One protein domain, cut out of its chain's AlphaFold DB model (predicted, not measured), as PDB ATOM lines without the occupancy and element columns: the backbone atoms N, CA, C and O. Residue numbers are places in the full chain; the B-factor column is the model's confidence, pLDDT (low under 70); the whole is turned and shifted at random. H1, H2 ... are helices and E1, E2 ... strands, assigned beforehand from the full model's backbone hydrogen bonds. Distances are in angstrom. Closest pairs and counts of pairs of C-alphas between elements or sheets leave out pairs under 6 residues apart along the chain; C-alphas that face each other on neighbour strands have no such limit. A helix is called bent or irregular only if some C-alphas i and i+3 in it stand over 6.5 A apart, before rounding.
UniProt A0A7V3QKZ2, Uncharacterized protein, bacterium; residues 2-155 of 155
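Overview. This is residues 2 to 155 of the 155 residues of an uncharacterized protein of bacterium (UniProt A0A7V3QKZ2). A long helix, H1, sticks out as an arm from a small body: one strongly twisted sheet of seven antiparallel strands, with the helical hairpin of H2 and H3 packed on one face over E1 to E3. H4 lies on the same face toward the E5 edge, and H6 sits beside that edge. The printed part has 154 residues, mixed helix and strand, with H1 H2 H3, E1 to E4, H4 H5 H6, E5 E6 E7 along the chain; the sheet's order is E1 E2 E3 E4 E7 E6 E5. It is only just loose, close to extended, with a radius of gyration of the C-alphas of 22.2 A and spans of 86 by 39 by 23 A; the arm makes the length.

Arrangement. H1, residues 2 to 27, and H2, residues 30 to 40, meet only through their link. H3, residues 45 to 53, touches H2 at a shallow tilt of 10 degrees, opposite ways, a hairpin; their closest C-alphas, of Ile 35 and Ile 48, are 6.7 A apart. H2 is over E1, residues 58 to 61, and E2, residues 65 to 69, at a height over the sheet of 9.7 A. H3 is over E3, residues 76 to 82, at a height of 10.3 A. With E4, residues 85 to 91, strands E1 to E4 form a meander, each the antiparallel neighbour of the one before: N 60 and O 67 are 2.8 A apart, N 68 and O 77 2.8 A, N 78 and O 89 2.9 A. H4, residues 97 to 103, on the same face as H2 and H3, completes two layers, helices on one face of a sheet; its height is 5.9 A, over none of the strands. H5, residues 105 to 108, only grazes the sheet with residues 107 to 108. H6, residues 122 to 131, is irregular, C-alphas 124 and 127 being 9.0 A apart, and stands only just at the sheet's level, with a height of 3.8 A. Its Thr 122 and Lys 136 of E5, residues 134 to 139, have the closest C-alphas of the two, 4.6 A apart. E5, E6, residues 142 to 147, and E7, residues 150 to 152, form a second meander, with N 137 and O 144 2.9 A apart and N 152 and O 145 2.8 A. E7 is the antiparallel neighbour of E4, N 90 and O 151 being 2.8 A apart. Every O i to N i+4 pair is within hydrogen-bond range in H2, H3 and H4, against 18 of 22 in H1 and 3 of 6 in H6; H5 is too short for one.

Along the chain. H1 begins at C-alpha 2 (166.031, 175.622, 184.654) and measures 38.3 A; H2 measures 16.0 A, E3 19.5 A and E4 18.8 A. E7 ends at C-alpha 152 (203.166, 119.062, 173.325).

Size, cuts and confidence. The printed part has no cut. Residues 2 to 28 stand free; the other 127 span 44 by 30 by 23 A. The H5 to H6 link is long, and its residues 119 to 120 pair with 137 to 138 of E5. The pLDDT is under 70 at residues 2 to 10, 23 to 28 and 154 to 155.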
ATOM      1  N   LYS A   2     166.094 177.106 184.556       50.84
ATOM      2  CA  LYS A   2     166.031 175.622 184.654       50.84
ATOM      3  C   LYS A   2     166.842 174.821 183.606       50.84
ATOM      4  O   LYS A   2     167.071 173.634 183.801       50.84
ATOM      5  N   SER A   3     167.264 175.436 182.494       55.06
ATOM      6  CA  SER A   3     167.894 174.729 181.357       55.06
ATOM      7  C   SER A   3     169.415 174.527 181.503       55.06
ATOM      8  O   SER A   3     169.938 173.471 181.149       55.06
ATOM      9  N   LYS A   4     170.134 175.494 182.096       55.34
ATOM     10  CA  LYS A   4     171.600 175.416 182.264       55.34
ATOM     11  C   LYS A   4     172.019 174.320 183.252       55.34
ATOM     12  O   LYS A   4     172.974 173.603 182.986       55.34
ATOM     13  N   THR A   5     171.261 174.124 184.330       57.94
ATOM     14  CA  THR A   5     171.554 173.123 185.370       57.94
ATOM     15  C   THR A   5     171.448 171.688 184.848       57.94
ATOM     16  O   THR A   5     172.283 170.857 185.183       57.94
ATOM     17  N   LYS A   6     170.487 171.398 183.954       58.59
ATOM     18  CA  LYS A   6     170.358 170.071 183.318       58.59
ATOM     19  C   LYS A   6     171.552 169.725 182.423       58.59
ATOM     20  O   LYS A   6     171.995 168.583 182.436       58.59
ATOM     21  N   LYS A   7     172.090 170.699 181.676       59.47
ATOM     22  CA  LYS A   7     173.273 170.488 180.823       59.47
ATOM     23  C   LYS A   7     174.532 170.195 181.642       59.47
ATOM     24  O   LYS A   7     175.299 169.328 181.249       59.47
ATOM     25  N   VAL A   8     174.714 170.869 182.779       62.59
ATOM     26  CA  VAL A   8     175.867 170.655 183.674       62.59
ATOM     27  C   VAL A   8     175.807 169.283 184.352       62.59
ATOM     28  O   VAL A   8     176.812 168.584 184.393       62.59
ATOM     29  N   ILE A   9     174.625 168.856 184.814       66.81
ATOM     30  CA  ILE A   9     174.436 167.521 185.408       66.81
ATOM     31  C   ILE A   9     174.710 166.423 184.370       66.81
ATOM     32  O   ILE A   9     175.419 165.467 184.666       66.81
ATOM     33  N   LEU A  10     174.216 166.579 183.137       65.94
ATOM     34  CA  LEU A  10     174.466 165.612 182.065       65.94
ATOM     35  C   LEU A  10     175.966 165.496 181.730       65.94
ATOM     36  O   LEU A  10     176.456 164.393 181.519       65.94
ATOM     37  N   LEU A  11     176.698 166.615 181.740       72.00
ATOM     38  CA  LEU A  11     178.138 166.651 181.451       72.00
ATOM     39  C   LEU A  11     179.000 165.988 182.539       72.00
ATOM     40  O   LEU A  11     180.091 165.523 182.234       72.00
ATOM     41  N   LEU A  12     178.519 165.942 183.785       74.06
ATOM     42  CA  LEU A  12     179.201 165.295 184.913       74.06
ATOM     43  C   LEU A  12     178.840 163.810 185.046       74.06
ATOM     44  O   LEU A  12     179.696 162.995 185.371       74.06
ATOM     45  N   VAL A  13     177.585 163.445 184.778       79.62
ATOM     46  CA  VAL A  13     177.093 162.068 184.948       79.62
ATOM     47  C   VAL A  13     177.510 161.163 183.788       79.62
ATOM     48  O   VAL A  13     177.820 159.995 184.010       79.62
ATOM     49  N   LEU A  14     177.568 161.687 182.559       79.75
ATOM     50  CA  LEU A  14     177.963 160.913 181.381       79.75
ATOM     51  C   LEU A  14     179.383 160.314 181.491       79.75
ATOM     52  O   LEU A  14     179.508 159.111 181.274       79.75
ATOM     53  N   PRO A  15     180.440 161.061 181.875       82.31
ATOM     54  CA  PRO A  15     181.769 160.473 182.041       82.31
ATOM     55  C   PRO A  15     181.830 159.444 183.176       82.31
ATOM     56  O   PRO A  15     182.533 158.452 183.038       82.31
ATOM     57  N   ILE A  16     181.058 159.621 184.256       83.50
ATOM     58  CA  ILE A  16     180.984 158.639 185.351       83.50
ATOM     59  C   ILE A  16     180.314 157.345 184.873       83.50
ATOM     60  O   ILE A  16     180.814 156.262 185.154       83.50
ATOM     61  N   LEU A  17     179.219 157.435 184.113       82.19
ATOM     62  CA  LEU A  17     178.556 156.265 183.530       82.19
ATOM     63  C   LEU A  17     179.452 155.539 182.523       82.19
ATOM     64  O   LEU A  17     179.518 154.315 182.552       82.19
ATOM     65  N   VAL A  18     180.165 156.277 181.669       81.81
ATOM     66  CA  VAL A  18     181.139 155.697 180.729       81.81
ATOM     67  C   VAL A  18     182.271 155.010 181.491       81.81
ATOM     68  O   VAL A  18     182.638 153.891 181.155       81.81
ATOM     69  N   PHE A  19     182.783 155.631 182.552       80.69
ATOM     70  CA  PHE A  19     183.830 155.056 183.391       80.69
ATOM     71  C   PHE A  19     183.365 153.782 184.113       80.69
ATOM     72  O   PHE A  19     184.056 152.770 184.075       80.69
ATOM     73  N   LEU A  20     182.163 153.785 184.696       79.12
ATOM     74  CA  LEU A  20     181.573 152.596 185.323       79.12
ATOM     75  C   LEU A  20     181.321 151.477 184.305       79.12
ATOM     76  O   LEU A  20     181.560 150.309 184.608       79.12
ATOM     77  N   PHE A  21     180.883 151.826 183.093       74.00
ATOM     78  CA  PHE A  21     180.702 150.870 182.004       74.00
ATOM     79  C   PHE A  21     182.037 150.238 181.583       74.00
ATOM     80  O   PHE A  21     182.127 149.016 181.477       74.00
ATOM     81  N   LEU A  22     183.097 151.038 181.435       71.06
ATOM     82  CA  LEU A  22     184.443 150.547 181.122       71.06
ATOM     83  C   LEU A  22     184.992 149.619 182.219       71.06
ATOM     84  O   LEU A  22     185.475 148.536 181.900       71.06
ATOM     85  N   ILE A  23     184.825 149.974 183.497       66.44
ATOM     86  CA  ILE A  23     185.235 149.124 184.631       66.44
ATOM     87  C   ILE A  23     184.495 147.785 184.612       66.44
ATOM     88  O   ILE A  23     185.098 146.733 184.818       66.44
ATOM     89  N   SER A  24     183.184 147.802 184.352       61.41
ATOM     90  CA  SER A  24     182.404 146.566 184.273       61.41
ATOM     91  C   SER A  24     182.843 145.673 183.107       61.41
ATOM     92  O   SER A  24     182.806 144.453 183.221       61.41
ATOM     93  N   PHE A  25     183.328 146.254 182.010       58.53
ATOM     94  CA  PHE A  25     183.831 145.482 180.880       58.53
ATOM     95  C   PHE A  25     185.174 144.798 181.193       58.53
ATOM     96  O   PHE A  25     185.380 143.650 180.802       58.53
ATOM     97  N   GLU A  26     186.060 145.457 181.947       53.62
ATOM     98  CA  GLU A  26     187.340 144.874 182.378       53.62
ATOM     99  C   GLU A  26     187.168 143.798 183.463       53.62
ATOM    100  O   GLU A  26     187.769 142.728 183.359       53.62
ATOM    101  N   LEU A  27     186.303 144.015 184.464       53.28
ATOM    102  CA  LEU A  27     186.072 143.044 185.549       53.28
ATOM    103  C   LEU A  27     185.373 141.753 185.100       53.28
ATOM    104  O   LEU A  27     185.483 140.731 185.776       53.28
ATOM    105  N   PHE A  28     184.660 141.786 183.975       61.97
ATOM    106  CA  PHE A  28     183.952 140.630 183.421       61.97
ATOM    107  C   PHE A  28     184.558 140.145 182.098       61.97
ATOM    108  O   PHE A  28     183.866 139.501 181.307       61.97
ATOM    109  N   SER A  29     185.846 140.415 181.851       79.19
ATOM    110  CA  SER A  29     186.530 139.863 180.682       79.19
ATOM    111  C   SER A  29     186.488 138.325 180.725       79.19
ATOM    112  O   SER A  29     186.990 137.721 181.680       79.19
ATOM    113  N   PRO A  30     185.927 137.652 179.700       87.44
ATOM    114  CA  PRO A  30     185.903 136.189 179.635       87.44
ATOM    115  C   PRO A  30     187.300 135.566 179.752       87.44
ATOM    116  O   PRO A  30     187.457 134.497 180.339       87.44
ATOM    117  N   GLN A  31     188.323 136.269 179.258       91.62
ATOM    118  CA  GLN A  31     189.713 135.849 179.361       91.62
ATOM    119  C   GLN A  31     190.190 135.798 180.817       91.62
ATOM    120  O   GLN A  31     190.777 134.797 181.218       91.62
ATOM    121  N   GLU A  32     189.898 136.809 181.639       90.06
ATOM    122  CA  GLU A  32     190.319 136.824 183.050       90.06
ATOM    123  C   GLU A  32     189.692 135.669 183.841       90.06
ATOM    124  O   GLU A  32     190.345 135.053 184.684       90.06
ATOM    125  N   LYS A  33     188.458 135.278 183.498       90.69
ATOM    126  CA  LYS A  33     187.830 134.075 184.058       90.69
ATOM    127  C   LYS A  33     188.591 132.800 183.677       90.69
ATOM    128  O   LYS A  33     188.816 131.958 184.545       90.69
ATOM    129  N   VAL A  34     188.996 132.648 182.411       95.62
ATOM    130  CA  VAL A  34     189.819 131.506 181.971       95.62
ATOM    131  C   VAL A  34     191.146 131.486 182.727       95.62
ATOM    132  O   VAL A  34     191.506 130.463 183.303       95.62
ATOM    133  N   ILE A  35     191.849 132.618 182.779       95.81
ATOM    134  CA  ILE A  35     193.143 132.747 183.456       95.81
ATOM    135  C   ILE A  35     193.022 132.412 184.951       95.81
ATOM    136  O   ILE A  35     193.837 131.657 185.478       95.81
ATOM    137  N   GLY A  36     191.971 132.888 185.623       94.12
ATOM    138  CA  GLY A  36     191.695 132.557 187.021       94.12
ATOM    139  C   GLY A  36     191.493 131.058 187.262       94.12
ATOM    140  O   GLY A  36     191.989 130.519 188.249       94.12
ATOM    141  N   GLU A  37     190.814 130.354 186.354       95.44
ATOM    142  CA  GLU A  37     190.668 128.895 186.432       95.44
ATOM    143  C   GLU A  37     191.988 128.155 186.179       95.44
ATOM    144  O   GLU A  37     192.253 127.149 186.835       95.44
ATOM    145  N   LEU A  38     192.841 128.658 185.284       95.12
ATOM    146  CA  LEU A  38     194.166 128.079 185.037       95.12
ATOM    147  C   LEU A  38     195.103 128.243 186.240       95.12
ATOM    148  O   LEU A  38     195.852 127.321 186.557       95.12
ATOM    149  N   TYR A  39     195.022 129.358 186.971       93.81
ATOM    150  CA  TYR A  39     195.773 129.516 188.219       93.81
ATOM    151  C   TYR A  39     195.365 128.500 189.289       93.81
ATOM    152  O   TYR A  39     196.228 128.004 190.006       93.81
ATOM    153  N   LYS A  40     194.081 128.118 189.366       92.88
ATOM    154  CA  LYS A  40     193.622 127.051 190.281       92.88
ATOM    155  C   LYS A  40     194.217 125.683 189.939       92.88
ATOM    156  O   LYS A  40     194.308 124.833 190.817       92.88
ATOM    157  N   LEU A  41     194.619 125.477 188.683       90.50
ATOM    158  CA  LEU A  41     195.324 124.280 188.224       90.50
ATOM    159  C   LEU A  41     196.849 124.373 188.439       90.50
ATOM    160  O   LEU A  41     197.579 123.477 188.033       90.50
ATOM    161  N   ASN A  42     197.354 125.451 189.050       92.12
ATOM    162  CA  ASN A  42     198.786 125.750 189.130       92.12
ATOM    163  C   ASN A  42     199.459 125.795 187.744       92.12
ATOM    164  O   ASN A  42     200.581 125.317 187.571       92.12
ATOM    165  N   ALA A  43     198.774 126.358 186.740       92.00
ATOM    166  CA  ALA A  43     199.331 126.490 185.398       92.00
ATOM    167  C   ALA A  43     200.632 127.312 185.393       92.00
ATOM    168  O   ALA A  43     200.756 128.331 186.078       92.00
ATOM    169  N   THR A  44     201.602 126.880 184.584       93.44
ATOM    170  CA  THR A  44     202.892 127.560 184.431       93.44
ATOM    171  C   THR A  44     202.712 128.960 183.847       93.44
ATOM    172  O   THR A  44     201.779 129.216 183.081       93.44
ATOM    173  N   LYS A  45     203.658 129.863 184.141       94.06
ATOM    174  CA  LYS A  45     203.682 131.209 183.545       94.06
ATOM    175  C   LYS A  45     203.601 131.155 182.015       94.06
ATOM    176  O   LYS A  45     202.834 131.901 181.425       94.06
ATOM    177  N   GLU A  46     204.323 130.227 181.395       92.69
ATOM    178  CA  GLU A  46     204.320 130.041 179.942       92.69
ATOM    179  C   GLU A  46     202.927 129.681 179.396       92.69
ATOM    180  O   GLU A  46     202.492 130.237 178.393       92.69
ATOM    181  N   THR A  47     202.165 128.839 180.104       94.75
ATOM    182  CA  THR A  47     200.764 128.536 179.739       94.75
ATOM    183  C   THR A  47     199.902 129.781 179.752       94.75
ATOM    184  O   THR A  47     199.137 130.027 178.822       94.75
ATOM    185  N   ILE A  48     200.015 130.557 180.831       96.06
ATOM    186  CA  ILE A  48     199.265 131.795 181.008       96.06
ATOM    187  C   ILE A  48     199.621 132.771 179.886       96.06
ATOM    188  O   ILE A  48     198.723 133.349 179.276       96.06
ATOM    189  N   ASP A  49     200.906 132.903 179.564       95.00
ATOM    190  CA  ASP A  49     201.394 133.791 178.514       95.00
ATOM    191  C   ASP A  49     200.895 133.353 177.126       95.00
ATOM    192  O   ASP A  49     200.456 134.196 176.341       95.00
ATOM    193  N   PHE A  50     200.855 132.050 176.830       95.12
ATOM    194  CA  PHE A  50     200.289 131.532 175.580       95.12
ATOM    195  C   PHE A  50     198.786 131.788 175.461       95.12
ATOM    196  O   PHE A  50     198.330 132.295 174.433       95.12
ATOM    197  N   VAL A  51     198.020 131.514 176.517       95.44
ATOM    198  CA  VAL A  51     196.569 131.752 176.552       95.44
ATOM    199  C   VAL A  51     196.248 133.246 176.435       95.44
ATOM    200  O   VAL A  51     195.310 133.628 175.727       95.44
ATOM    201  N   LYS A  52     197.052 134.109 177.073       94.50
ATOM    202  CA  LYS A  52     196.937 135.567 176.944       94.50
ATOM    203  C   LYS A  52     197.244 136.040 175.530       94.50
ATOM    204  O   LYS A  52     196.445 136.767 174.945       94.50
ATOM    205  N   THR A  53     198.353 135.569 174.963       93.06
ATOM    206  CA  THR A  53     198.791 135.898 173.598       93.06
ATOM    207  C   THR A  53     197.750 135.496 172.555       93.06
ATOM    208  O   THR A  53     197.497 136.236 171.604       93.06
ATOM    209  N   ALA A  54     197.107 134.343 172.745       95.00
ATOM    210  CA  ALA A  54     196.062 133.848 171.857       95.00
ATOM    211  C   ALA A  54     194.693 134.522 172.076       95.00
ATOM    212  O   ALA A  54     193.788 134.314 171.274       95.00
ATOM    213  N   ASN A  55     194.530 135.341 173.122       95.12
ATOM    214  CA  ASN A  55     193.267 135.983 173.495       95.12
ATOM    215  C   ASN A  55     192.094 135.002 173.696       95.12
ATOM    216  O   ASN A  55     190.983 135.266 173.239       95.12
ATOM    217  N   CYS A  56     192.344 133.857 174.339       96.19
ATOM    218  CA  CYS A  56     191.313 132.840 174.557       96.19
ATOM    219  C   CYS A  56     190.273 133.268 175.597       96.19
ATOM    220  O   CYS A  56     190.616 133.854 176.626       96.19
ATOM    221  N   LYS A  57     189.008 132.914 175.358       95.75
ATOM    222  CA  LYS A  57     187.861 133.403 176.149       95.75
ATOM    223  C   LYS A  57     186.964 132.309 176.713       95.75
ATOM    224  O   LYS A  57     186.067 132.607 177.499       95.75
ATOM    225  N   SER A  58     187.194 131.055 176.335       96.94
ATOM    226  CA  SER A  58     186.381 129.921 176.765       96.94
ATOM    227  C   SER A  58     187.229 128.827 177.403       96.94
ATOM    228  O   SER A  58     188.364 128.583 176.999       96.94
ATOM    229  N   LEU A  59     186.651 128.147 178.393       97.38
ATOM    230  CA  LEU A  59     187.231 126.985 179.054       97.38
ATOM    231  C   LEU A  59     186.156 125.907 179.201       97.38
ATOM    232  O   LEU A  59     185.120 126.140 179.821       97.38
ATOM    233  N   THR A  60     186.427 124.717 178.677       98.00
ATOM    234  CA  THR A  60     185.597 123.521 178.869       98.00
ATOM    235  C   THR A  60     186.401 122.466 179.616       98.00
ATOM    236  O   THR A  60     187.537 122.181 179.247       98.00
ATOM    237  N   LYS A  61     185.826 121.883 180.668       96.94
ATOM    238  CA  LYS A  61     186.510 120.916 181.533       96.94
ATOM    239  C   LYS A  61     185.971 119.514 181.288       96.94
ATOM    240  O   LYS A  61     184.767 119.302 181.384       96.94
ATOM    241  N   TYR A  62     186.871 118.580 181.018       96.12
ATOM    242  CA  TYR A  62     186.606 117.147 180.988       96.12
ATOM    243  C   TYR A  62     187.421 116.468 182.091       96.12
ATOM    244  O   TYR A  62     188.322 117.079 182.669       96.12
ATOM    245  N   GLU A  63     187.104 115.206 182.367       93.44
ATOM    246  CA  GLU A  63     187.758 114.421 183.420       93.44
ATOM    247  C   GLU A  63     189.274 114.309 183.204       93.44
ATOM    248  O   GLU A  63     190.048 114.577 184.113       93.44
ATOM    249  N   SER A  64     189.702 113.997 181.978       92.75
ATOM    250  CA  SER A  64     191.115 113.772 181.642       92.75
ATOM    251  C   SER A  64     191.824 114.971 181.003       92.75
ATOM    252  O   SER A  64     193.029 114.926 180.766       92.75
ATOM    253  N   TYR A  65     191.098 116.024 180.622       95.19
ATOM    254  CA  TYR A  65     191.701 117.211 180.010       95.19
ATOM    255  C   TYR A  65     190.789 118.433 180.080       95.19
ATOM    256  O   TYR A  65     189.564 118.325 180.081       95.19
ATOM    257  N   TRP A  66     191.370 119.626 180.063       97.31
ATOM    258  CA  TRP A  66     190.635 120.875 179.864       97.31
ATOM    259  C   TRP A  66     190.946 121.459 178.489       97.31
ATOM    260  O   TRP A  66     192.071 121.352 178.011       97.31
ATOM    261  N   ILE A  67     189.957 122.083 177.852       98.00
ATOM    262  CA  ILE A  67     190.116 122.791 176.580       98.00
ATOM    263  C   ILE A  67     189.954 124.286 176.827       98.00
ATOM    264  O   ILE A  67     188.878 124.729 177.228       98.00
ATOM    265  N   VAL A  68     190.999 125.054 176.536       98.00
ATOM    266  CA  VAL A  68     190.956 126.516 176.445       98.00
ATOM    267  C   VAL A  68     190.766 126.885 174.976       98.00
ATOM    268  O   VAL A  68     191.614 126.554 174.152       98.00
ATOM    269  N   ASN A  69     189.649 127.526 174.642       96.88
ATOM    270  CA  ASN A  69     189.219 127.773 173.264       96.88
ATOM    271  C   ASN A  69     188.680 129.207 173.091       96.88
ATOM    272  O   ASN A  69     188.803 130.036 173.998       96.88
ATOM    273  N   ASP A  70     188.066 129.482 171.936       96.00
ATOM    274  CA  ASP A  70     187.642 130.818 171.503       96.00
ATOM    275  C   ASP A  70     188.832 131.784 171.525       96.00
ATOM    276  O   ASP A  70     188.830 132.813 172.203       96.00
ATOM    277  N   CYS A  71     189.907 131.357 170.859       96.00
ATOM    278  CA  CYS A  71     191.137 132.115 170.704       96.00
ATOM    279  C   CYS A  71     191.274 132.630 169.265       96.00
ATOM    280  O   CYS A  71     190.608 132.178 168.332       96.00
ATOM    281  N   ASN A  72     192.196 133.564 169.063       93.88
ATOM    282  CA  ASN A  72     192.509 134.100 167.747       93.88
ATOM    283  C   ASN A  72     193.306 133.092 166.889       93.88
ATOM    284  O   ASN A  72     194.171 132.378 167.394       93.88
ATOM    285  N   ASN A  73     193.125 133.163 165.564       88.69
ATOM    286  CA  ASN A  73     193.944 132.485 164.542       88.69
ATOM    287  C   ASN A  73     193.895 130.943 164.537       88.69
ATOM    288  O   ASN A  73     194.922 130.321 164.278       88.69
ATOM    289  N   ASP A  74     192.730 130.334 164.785       92.25
ATOM    290  CA  ASP A  74     192.553 128.864 164.765       92.25
ATOM    291  C   ASP A  74     193.524 128.122 165.704       92.25
ATOM    292  O   ASP A  74     194.068 127.062 165.391       92.25
ATOM    293  N   VAL A  75     193.787 128.725 166.862       96.50
ATOM    294  CA  VAL A  75     194.584 128.126 167.934       96.50
ATOM    295  C   VAL A  75     193.672 127.835 169.106       96.50
ATOM    296  O   VAL A  75     192.764 128.603 169.407       96.50
ATOM    297  N   TYR A  76     193.941 126.744 169.799       97.81
ATOM    298  CA  TYR A  76     193.351 126.462 171.096       97.81
ATOM    299  C   TYR A  76     194.315 125.586 171.902       97.81
ATOM    300  O   TYR A  76     195.304 125.078 171.367       97.81
ATOM    301  N   PHE A  77     194.058 125.411 173.195       97.69
ATOM    302  CA  PHE A  77     194.951 124.665 174.078       97.69
ATOM    303  C   PHE A  77     194.218 123.520 174.761       97.69
ATOM    304  O   PHE A  77     193.076 123.670 175.197       97.69
ATOM    305  N   LYS A  78     194.893 122.378 174.890       97.31
ATOM    306  CA  LYS A  78     194.443 121.239 175.695       97.31
ATOM    307  C   LYS A  78     195.402 121.048 176.864       97.31
ATOM    308  O   LYS A  78     196.587 120.822 176.653       97.31
ATOM    309  N   LEU A  79     194.893 121.128 178.089       96.44
ATOM    310  CA  LEU A  79     195.631 120.773 179.299       96.44
ATOM    311  C   LEU A  79     195.279 119.328 179.636       96.44
ATOM    312  O   LEU A  79     194.193 119.078 180.151       96.44
ATOM    313  N   PHE A  80     196.143 118.378 179.286       94.19
ATOM    314  CA  PHE A  80     195.937 116.959 179.590       94.19
ATOM    315  C   PHE A  80     196.310 116.705 181.045       94.19
ATOM    316  O   PHE A  80     197.470 116.889 181.393       94.19
ATOM    317  N   LEU A  81     195.338 116.339 181.878       93.38
ATOM    318  CA  LEU A  81     195.512 116.236 183.325       93.38
ATOM    319  C   LEU A  81     196.214 114.930 183.705       93.38
ATOM    320  O   LEU A  81     195.905 113.877 183.154       93.38
ATOM    321  N   GLU A  82     197.120 115.016 184.673       88.81
ATOM    322  CA  GLU A  82     197.871 113.899 185.252       88.81
ATOM    323  C   GLU A  82     197.895 114.048 186.783       88.81
ATOM    324  O   GLU A  82     197.674 115.145 187.303       88.81
ATOM    325  N   ASP A  83     198.219 112.976 187.513       84.75
ATOM    326  CA  ASP A  83     198.139 112.920 188.987       84.75
ATOM    327  C   ASP A  83     198.835 114.090 189.710       84.75
ATOM    328  O   ASP A  83     198.405 114.502 190.785       84.75
ATOM    329  N   ASN A  84     199.903 114.640 189.121       81.62
ATOM    330  CA  ASN A  84     200.705 115.721 189.702       81.62
ATOM    331  C   ASN A  84     200.850 116.950 188.787       81.62
ATOM    332  O   ASN A  84     201.780 117.736 188.965       81.62
ATOM    333  N   GLY A  85     199.981 117.126 187.788       87.56
ATOM    334  CA  GLY A  85     200.089 118.274 186.889       87.56
ATOM    335  C   GLY A  85     199.333 118.113 185.579       87.56
ATOM    336  O   GLY A  85     198.222 117.589 185.540       87.56
ATOM    337  N   TYR A  86     199.924 118.623 184.498       91.75
ATOM    338  CA  TYR A  86     199.340 118.531 183.167       91.75
ATOM    339  C   TYR A  86     200.394 118.616 182.061       91.75
ATOM    340  O   TYR A  86     201.437 119.252 182.221       91.75
ATOM    341  N   PHE A  87     200.059 118.059 180.899       90.62
ATOM    342  CA  PHE A  87     200.738 118.357 179.641       90.62
ATOM    343  C   PHE A  87     200.011 119.480 178.916       90.62
ATOM    344  O   PHE A  87     198.789 119.416 178.746       90.62
ATOM    345  N   LEU A  88     200.747 120.486 178.438       95.44
ATOM    346  CA  LEU A  88     200.164 121.476 177.537       95.44
ATOM    347  C   LEU A  88     200.262 121.003 176.090       95.44
ATOM    348  O   LEU A  88     201.354 120.899 175.532       95.44
ATOM    349  N   GLY A  89     199.105 120.792 175.473       96.88
ATOM    350  CA  GLY A  89     198.939 120.713 174.032       96.88
ATOM    351  C   GLY A  89     198.567 122.069 173.441       96.88
ATOM    352  O   GLY A  89     197.568 122.668 173.837       96.88
ATOM    353  N   ILE A  90     199.342 122.518 172.458       97.25
ATOM    354  CA  ILE A  90     199.066 123.686 171.620       97.25
ATOM    355  C   ILE A  90     198.490 123.166 170.309       97.25
ATOM    356  O   ILE A  90     199.157 122.425 169.585       97.25
ATOM    357  N   CYS A  91     197.237 123.491 170.031       97.50
ATOM    358  CA  CYS A  91     196.436 122.801 169.032       97.50
ATOM    359  C   CYS A  91     195.991 123.757 167.925       97.50
ATOM    360  O   CYS A  91     195.752 124.942 168.158       97.50
ATOM    361  N   THR A  92     195.863 123.220 166.720       96.88
ATOM    362  CA  THR A  92     195.304 123.892 165.542       96.88
ATOM    363  C   THR A  92     194.822 122.819 164.572       96.88
ATOM    364  O   THR A  92     195.252 121.668 164.677       96.88
ATOM    365  N   SER A  93     193.962 123.169 163.619       94.56
ATOM    366  CA  SER A  93     193.626 122.242 162.541       94.56
ATOM    367  C   SER A  93     194.817 122.087 161.585       94.56
ATOM    368  O   SER A  93     195.478 123.066 161.230       94.56
ATOM    369  N   TRP A  94     195.125 120.867 161.147       95.25
ATOM    370  CA  TRP A  94     196.173 120.622 160.151       95.25
ATOM    371  C   TRP A  94     195.972 119.290 159.432       95.25
ATOM    372  O   TRP A  94     195.371 118.360 159.965       95.25
ATOM    373  N   GLN A  95     196.500 119.202 158.213       94.75
ATOM    374  CA  GLN A  95     196.544 117.978 157.411       94.75
ATOM    375  C   GLN A  95     197.912 117.300 157.475       94.75
ATOM    376  O   GLN A  95     198.011 116.082 157.344       94.75
ATOM    377  N   THR A  96     198.972 118.080 157.705       94.06
ATOM    378  CA  THR A  96     200.330 117.558 157.892       94.06
ATOM    379  C   THR A  96     200.963 118.099 159.176       94.06
ATOM    380  O   THR A  96     200.707 119.246 159.546       94.06
ATOM    381  N   PRO A  97     201.845 117.335 159.846       93.88
ATOM    382  CA  PRO A  97     202.537 117.819 161.041       93.88
ATOM    383  C   PRO A  97     203.346 119.109 160.805       93.88
ATOM    384  O   PRO A  97     203.426 119.969 161.681       93.88
ATOM    385  N   ARG A  98     203.900 119.290 159.599       94.81
ATOM    386  CA  ARG A  98     204.590 120.524 159.194       94.81
ATOM    387  C   ARG A  98     203.672 121.734 159.164       94.81
ATOM    388  O   ARG A  98     204.062 122.808 159.620       94.81
ATOM    389  N   GLU A  99     202.454 121.578 158.654       94.69
ATOM    390  CA  GLU A  99     201.459 122.650 158.661       94.69
ATOM    391  C   GLU A  99     201.177 123.130 160.092       94.69
ATOM    392  O   GLU A  99     201.126 124.339 160.326       94.69
ATOM    393  N   ALA A 100     201.096 122.206 161.057       95.19
ATOM    394  CA  ALA A 100     200.917 122.540 162.469       95.19
ATOM    395  C   ALA A 100     202.031 123.467 162.984       95.19
ATOM    396  O   ALA A 100     201.744 124.493 163.597       95.19
ATOM    397  N   ILE A 101     203.297 123.163 162.684       94.50
ATOM    398  CA  ILE A 101     204.450 123.985 163.099       94.50
ATOM    399  C   ILE A 101     204.392 125.373 162.473       94.50
ATOM    400  O   ILE A 101     204.644 126.372 163.147       94.50
ATOM    401  N   LEU A 102     204.059 125.455 161.185       93.19
ATOM    402  CA  LEU A 102     203.989 126.731 160.477       93.19
ATOM    403  C   LEU A 102     202.875 127.624 161.038       93.19
ATOM    404  O   LEU A 102     203.103 128.822 161.240       93.19
ATOM    405  N   LYS A 103     201.703 127.049 161.343       94.31
ATOM    406  CA  LYS A 103     200.587 127.753 161.997       94.31
ATOM    407  C   LYS A 103     200.933 128.166 163.428       94.31
ATOM    408  O   LYS A 103     200.680 129.303 163.824       94.31
ATOM    409  N   LEU A 104     201.582 127.281 164.183       94.50
ATOM    410  CA  LEU A 104     201.902 127.473 165.599       94.50
ATOM    411  C   LEU A 104     203.278 128.101 165.853       94.50
ATOM    412  O   LEU A 104     203.702 128.181 167.005       94.50
ATOM    413  N   LYS A 105     203.970 128.613 164.827       92.88
ATOM    414  CA  LYS A 105     205.351 129.129 164.929       92.88
ATOM    415  C   LYS A 105     205.577 130.162 166.036       92.88
ATOM    416  O   LYS A 105     206.678 130.255 166.563       92.88
ATOM    417  N   LYS A 106     204.540 130.931 166.397       91.81
ATOM    418  CA  LYS A 106     204.588 131.917 167.493       91.81
ATOM    419  C   LYS A 106     204.756 131.280 168.873       91.81
ATOM    420  O   LYS A 106     205.222 131.955 169.779       91.81
ATOM    421  N   TYR A 107     204.363 130.020 169.014       92.06
ATOM    422  CA  TYR A 107     204.411 129.270 170.262       92.06
ATOM    423  C   TYR A 107     205.548 128.245 170.268       92.06
ATOM    424  O   TYR A 107     206.166 128.037 171.300       92.06
ATOM    425  N   VAL A 108     205.842 127.629 169.114       90.12
ATOM    426  CA  VAL A 108     206.794 126.501 169.023       90.12
ATOM    427  C   VAL A 108     208.114 126.831 168.314       90.12
ATOM    428  O   VAL A 108     208.939 125.948 168.122       90.12
ATOM    429  N   GLY A 109     208.326 128.081 167.889       88.38
ATOM    430  CA  GLY A 109     209.600 128.538 167.308       88.38
ATOM    431  C   GLY A 109     209.765 128.364 165.789       88.38
ATOM    432  O   GLY A 109     210.713 128.901 165.224       88.38
ATOM    433  N   GLY A 110     208.828 127.707 165.095       88.88
ATOM    434  CA  GLY A 110     208.863 127.552 163.631       88.88
ATOM    435  C   GLY A 110     209.820 126.456 163.145       88.88
ATOM    436  O   GLY A 110     210.111 125.531 163.885       88.88
ATOM    437  N   CYS A 111     210.254 126.524 161.882       90.75
ATOM    438  CA  CYS A 111     211.148 125.541 161.246       90.75
ATOM    439  C   CYS A 111     212.622 125.983 161.348       90.75
ATOM    440  O   CYS A 111     212.907 127.149 161.078       90.75
ATOM    441  N   ILE A 112     213.549 125.063 161.668       90.31
ATOM    442  CA  ILE A 112     215.006 125.321 161.606       90.31
ATOM    443  C   ILE A 112     215.491 125.224 160.159       90.31
ATOM    444  O   ILE A 112     216.184 126.113 159.673       90.31
ATOM    445  N   ASP A 113     215.092 124.159 159.464       90.38
ATOM    446  CA  ASP A 113     215.399 123.937 158.055       90.38
ATOM    447  C   ASP A 113     214.124 123.558 157.303       90.38
ATOM    448  O   ASP A 113     213.563 122.477 157.474       90.38
ATOM    449  N   VAL A 114     213.653 124.465 156.448       86.50
ATOM    450  CA  VAL A 114     212.447 124.253 155.640       86.50
ATOM    451  C   VAL A 114     212.614 123.150 154.593       86.50
ATOM    452  O   VAL A 114     211.606 122.627 154.126       86.50
ATOM    453  N   ASN A 115     213.842 122.760 154.253       90.19
ATOM    454  CA  ASN A 115     214.125 121.721 153.263       90.19
ATOM    455  C   ASN A 115     214.401 120.350 153.894       90.19
ATOM    456  O   ASN A 115     214.472 119.358 153.169       90.19
ATOM    457  N   ALA A 116     214.546 120.274 155.220       92.38
ATOM    458  CA  ALA A 116     214.737 119.004 155.908       92.38
ATOM    459  C   ALA A 116     213.534 118.076 155.684       92.38
ATOM    460  O   ALA A 116     212.387 118.523 155.672       92.38
ATOM    461  N   GLU A 117     213.802 116.783 155.520       92.94
ATOM    462  CA  GLU A 117     212.778 115.758 155.320       92.94
ATOM    463  C   GLU A 117     211.999 115.493 156.618       92.94
ATOM    464  O   GLU A 117     212.594 115.340 157.688       92.94
ATOM    465  N   ASP A 118     210.673 115.386 156.512       94.56
ATOM    466  CA  ASP A 118     209.809 115.067 157.648       94.56
ATOM    467  C   ASP A 118     209.735 113.561 157.880       94.56
ATOM    468  O   ASP A 118     209.455 112.790 156.962       94.56
ATOM    469  N   LYS A 119     209.947 113.127 159.124       94.62
ATOM    470  CA  LYS A 119     209.976 111.707 159.496       94.62
ATOM    471  C   LYS A 119     209.164 111.448 160.750       94.62
ATOM    472  O   LYS A 119     209.290 112.161 161.741       94.62
ATOM    473  N   ASN A 120     208.377 110.376 160.743       92.69
ATOM    474  CA  ASN A 120     207.821 109.824 161.974       92.69
ATOM    475  C   ASN A 120     208.897 108.973 162.663       92.69
ATOM    476  O   ASN A 120     209.349 107.974 162.111       92.69
ATOM    477  N   ILE A 121     209.303 109.377 163.866       91.81
ATOM    478  CA  ILE A 121     210.353 108.722 164.662       91.81
ATOM    479  C   ILE A 121     209.788 108.060 165.926       91.81
ATOM    480  O   ILE A 121     210.538 107.669 166.817       91.81
ATOM    481  N   THR A 122     208.466 107.893 166.015       87.00
ATOM    482  CA  THR A 122     207.781 107.357 167.206       87.00
ATOM    483  C   THR A 122     208.306 105.986 167.623       87.00
ATOM    484  O   THR A 122     208.485 105.736 168.814       87.00
ATOM    485  N   GLN A 123     208.613 105.117 166.652       83.50
ATOM    486  CA  GLN A 123     209.129 103.767 166.911       83.50
ATOM    487  C   GLN A 123     210.426 103.772 167.731       83.50
ATOM    488  O   GLN A 123     210.649 102.876 168.537       83.50
ATOM    489  N   GLN A 124     211.245 104.821 167.616       81.75
ATOM    490  CA  GLN A 124     212.492 104.946 168.374       81.75
ATOM    491  C   GLN A 124     212.252 105.178 169.883       81.75
ATOM    492  O   GLN A 124     213.149 104.947 170.689       81.75
ATOM    493  N   TYR A 125     211.039 105.584 170.286       77.69
ATOM    494  CA  TYR A 125     210.673 105.966 171.663       77.69
ATOM    495  C   TYR A 125     209.480 105.166 172.222       77.69
ATOM    496  O   TYR A 125     208.844 105.566 173.205       77.69
ATOM    497  N   GLN A 126     209.178 104.027 171.594       72.25
ATOM    498  CA  GLN A 126     207.885 103.340 171.621       72.25
ATOM    499  C   GLN A 126     207.260 103.161 173.015       72.25
ATOM    500  O   GLN A 126     206.134 103.598 173.247       72.25
ATOM    501  N   LYS A 127     208.009 102.620 173.988       73.56
ATOM    502  CA  LYS A 127     207.459 102.272 175.315       73.56
ATOM    503  C   LYS A 127     206.906 103.465 176.102       73.56
ATOM    504  O   LYS A 127     205.965 103.298 176.874       73.56
ATOM    505  N   ARG A 128     207.500 104.656 175.959       71.94
ATOM    506  CA  ARG A 128     207.057 105.861 176.683       71.94
ATOM    507  C   ARG A 128     205.940 106.583 175.935       71.94
ATOM    508  O   ARG A 128     205.045 107.120 176.574       71.94
ATOM    509  N   MET A 129     205.984 106.578 174.605       80.62
ATOM    510  CA  MET A 129     205.032 107.308 173.766       80.62
ATOM    511  C   MET A 129     203.660 106.625 173.717       80.62
ATOM    512  O   MET A 129     202.643 107.297 173.875       80.62
ATOM    513  N   GLU A 130     203.629 105.292 173.596       79.62
ATOM    514  CA  GLU A 130     202.380 104.520 173.513       79.62
ATOM    515  C   GLU A 130     201.502 104.686 174.760       79.62
ATOM    516  O   GLU A 130     200.296 104.882 174.628       79.62
ATOM    517  N   ARG A 131     202.099 104.708 175.963       79.94
ATOM    518  CA  ARG A 131     201.360 104.890 177.228       79.94
ATOM    519  C   ARG A 131     200.484 106.146 177.225       79.94
ATOM    520  O   ARG A 131     199.391 106.124 177.775       79.94
ATOM    521  N   TYR A 132     200.973 107.228 176.626       80.88
ATOM    522  CA  TYR A 132     200.319 108.537 176.657       80.88
ATOM    523  C   TYR A 132     199.624 108.895 175.335       80.88
ATOM    524  O   TYR A 132     199.114 110.012 175.198       80.88
ATOM    525  N   GLY A 133     199.598 107.969 174.365       88.06
ATOM    526  CA  GLY A 133     199.068 108.215 173.021       88.06
ATOM    527  C   GLY A 133     199.844 109.296 172.266       88.06
ATOM    528  O   GLY A 133     199.254 110.086 171.530       88.06
ATOM    529  N   LEU A 134     201.155 109.380 172.502       91.62
ATOM    530  CA  LEU A 134     202.025 110.387 171.906       91.62
ATOM    531  C   LEU A 134     202.628 109.886 170.599       91.62
ATOM    532  O   LEU A 134     202.928 108.706 170.435       91.62
ATOM    533  N   THR A 135     202.844 110.808 169.669       93.12
ATOM    534  CA  THR A 135     203.544 110.550 168.408       93.12
ATOM    535  C   THR A 135     204.703 111.522 168.288       93.12
ATOM    536  O   THR A 135     204.534 112.709 168.556       93.12
ATOM    537  N   LYS A 136     205.883 111.046 167.897       92.81
ATOM    538  CA  LYS A 136     207.078 111.879 167.761       92.81
ATOM    539  C   LYS A 136     207.515 111.958 166.305       92.81
ATOM    540  O   LYS A 136     207.625 110.939 165.622       92.81
ATOM    541  N   TYR A 137     207.792 113.171 165.851       93.62
ATOM    542  CA  TYR A 137     208.232 113.451 164.494       93.62
ATOM    543  C   TYR A 137     209.517 114.275 164.505       93.62
ATOM    544  O   TYR A 137     209.722 115.090 165.398       93.62
ATOM    545  N   LEU A 138     210.357 114.078 163.494       94.19
ATOM    546  CA  LEU A 138     211.395 115.017 163.094       94.19
ATOM    547  C   LEU A 138     210.824 115.823 161.927       94.19
ATOM    548  O   LEU A 138     210.552 115.247 160.880       94.19
ATOM    549  N   ILE A 139     210.580 117.115 162.118       93.81
ATOM    550  CA  ILE A 139     209.941 117.978 161.118       93.81
ATOM    551  C   ILE A 139     210.757 119.251 161.008       93.81
ATOM    552  O   ILE A 139     211.077 119.863 162.025       93.81
ATOM    553  N   CYS A 140     211.093 119.664 159.788       91.31
ATOM    554  CA  CYS A 140     211.906 120.863 159.568       91.31
ATOM    555  C   CYS A 140     213.222 120.912 160.393       91.31
ATOM    556  O   CYS A 140     213.648 121.985 160.837       91.31
ATOM    557  N   GLY A 141     213.833 119.755 160.677       89.88
ATOM    558  CA  GLY A 141     215.036 119.658 161.515       89.88
ATOM    559  C   GLY A 141     214.801 119.749 163.031       89.88
ATOM    560  O   GLY A 141     215.767 119.908 163.772       89.88
ATOM    561  N   ILE A 142     213.555 119.645 163.507       92.12
ATOM    562  CA  ILE A 142     213.192 119.719 164.932       92.12
ATOM    563  C   ILE A 142     212.440 118.458 165.349       92.12
ATOM    564  O   ILE A 142     211.524 118.013 164.658       92.12
ATOM    565  N   GLU A 143     212.794 117.893 166.502       92.75
ATOM    566  CA  GLU A 143     212.001 116.838 167.127       92.75
ATOM    567  C   GLU A 143     210.796 117.421 167.865       92.75
ATOM    568  O   GLU A 143     210.947 118.201 168.804       92.75
ATOM    569  N   ILE A 144     209.591 117.011 167.477       93.19
ATOM    570  CA  ILE A 144     208.339 117.514 168.045       93.19
ATOM    571  C   ILE A 144     207.442 116.346 168.432       93.19
ATOM    572  O   ILE A 144     207.312 115.355 167.708       93.19
ATOM    573  N   THR A 145     206.817 116.472 169.602       94.06
ATOM    574  CA  THR A 145     205.885 115.482 170.142       94.06
ATOM    575  C   THR A 145     204.456 115.980 169.977       94.06
ATOM    576  O   THR A 145     204.159 117.132 170.280       94.06
ATOM    577  N   PHE A 146     203.569 115.103 169.525       94.56
ATOM    578  CA  PHE A 146     202.152 115.365 169.321       94.56
ATOM    579  C   PHE A 146     201.290 114.461 170.199       94.56
ATOM    580  O   PHE A 146     201.644 113.307 170.445       94.56
ATOM    581  N   LYS A 147     200.118 114.965 170.592       93.56
ATOM    582  CA  LYS A 147     198.996 114.177 171.122       93.56
ATOM    583  C   LYS A 147     197.740 114.547 170.342       93.56
ATOM    584  O   LYS A 147     197.198 115.640 170.514       93.56
ATOM    585  N   GLY A 148     197.304 113.656 169.453       91.50
ATOM    586  CA  GLY A 148     196.286 113.988 168.455       91.50
ATOM    587  C   GLY A 148     196.746 115.153 167.569       91.50
ATOM    588  O   GLY A 148     197.839 115.121 167.016       91.50
ATOM    589  N   GLU A 149     195.931 116.200 167.481       92.88
ATOM    590  CA  GLU A 149     196.208 117.410 166.690       92.88
ATOM    591  C   GLU A 149     197.077 118.464 167.411       92.88
ATOM    592  O   GLU A 149     197.337 119.536 166.868       92.88
ATOM    593  N   CYS A 150     197.520 118.198 168.640       96.44
ATOM    594  CA  CYS A 150     198.226 119.183 169.459       96.44
ATOM    595  C   CYS A 150     199.725 118.900 169.527       96.44
ATOM    596  O   CYS A 150     200.116 117.757 169.755       96.44
ATOM    597  N   ILE A 151     200.547 119.946 169.432       96.06
ATOM    598  CA  ILE A 151     201.974 119.903 169.769       96.06
ATOM    599  C   ILE A 151     202.124 119.988 171.291       96.06
ATOM    600  O   ILE A 151     201.559 120.882 171.916       96.06
ATOM    601  N   ILE A 152     202.885 119.073 171.888       94.25
ATOM    602  CA  ILE A 152     203.166 119.062 173.325       94.25
ATOM    603  C   ILE A 152     204.368 119.962 173.621       94.25
ATOM    604  O   ILE A 152     205.453 119.726 173.093       94.25
ATOM    605  N   SER A 153     204.165 120.981 174.460       82.88
ATOM    606  CA  SER A 153     205.178 122.007 174.762       82.88
ATOM    607  C   SER A 153     206.102 121.621 175.923       82.88
ATOM    608  O   SER A 153     207.305 121.859 175.865       82.88
ATOM    609  N   TRP A 154     205.565 120.989 176.967       67.69
ATOM    610  CA  TRP A 154     206.346 120.437 178.078       67.69
ATOM    611  C   TRP A 154     205.619 119.246 178.705       67.69
ATOM    612  O   TRP A 154     204.387 119.143 178.638       67.69
ATOM    613  N   TRP A 155     206.420 118.355 179.291       56.44
ATOM    614  CA  TRP A 155     205.997 117.213 180.093       56.44
ATOM    615  C   TRP A 155     206.650 117.223 181.466       56.44
ATOM    616  O   TRP A 155     207.749 117.812 181.584       56.44
TER     617      TRP A 155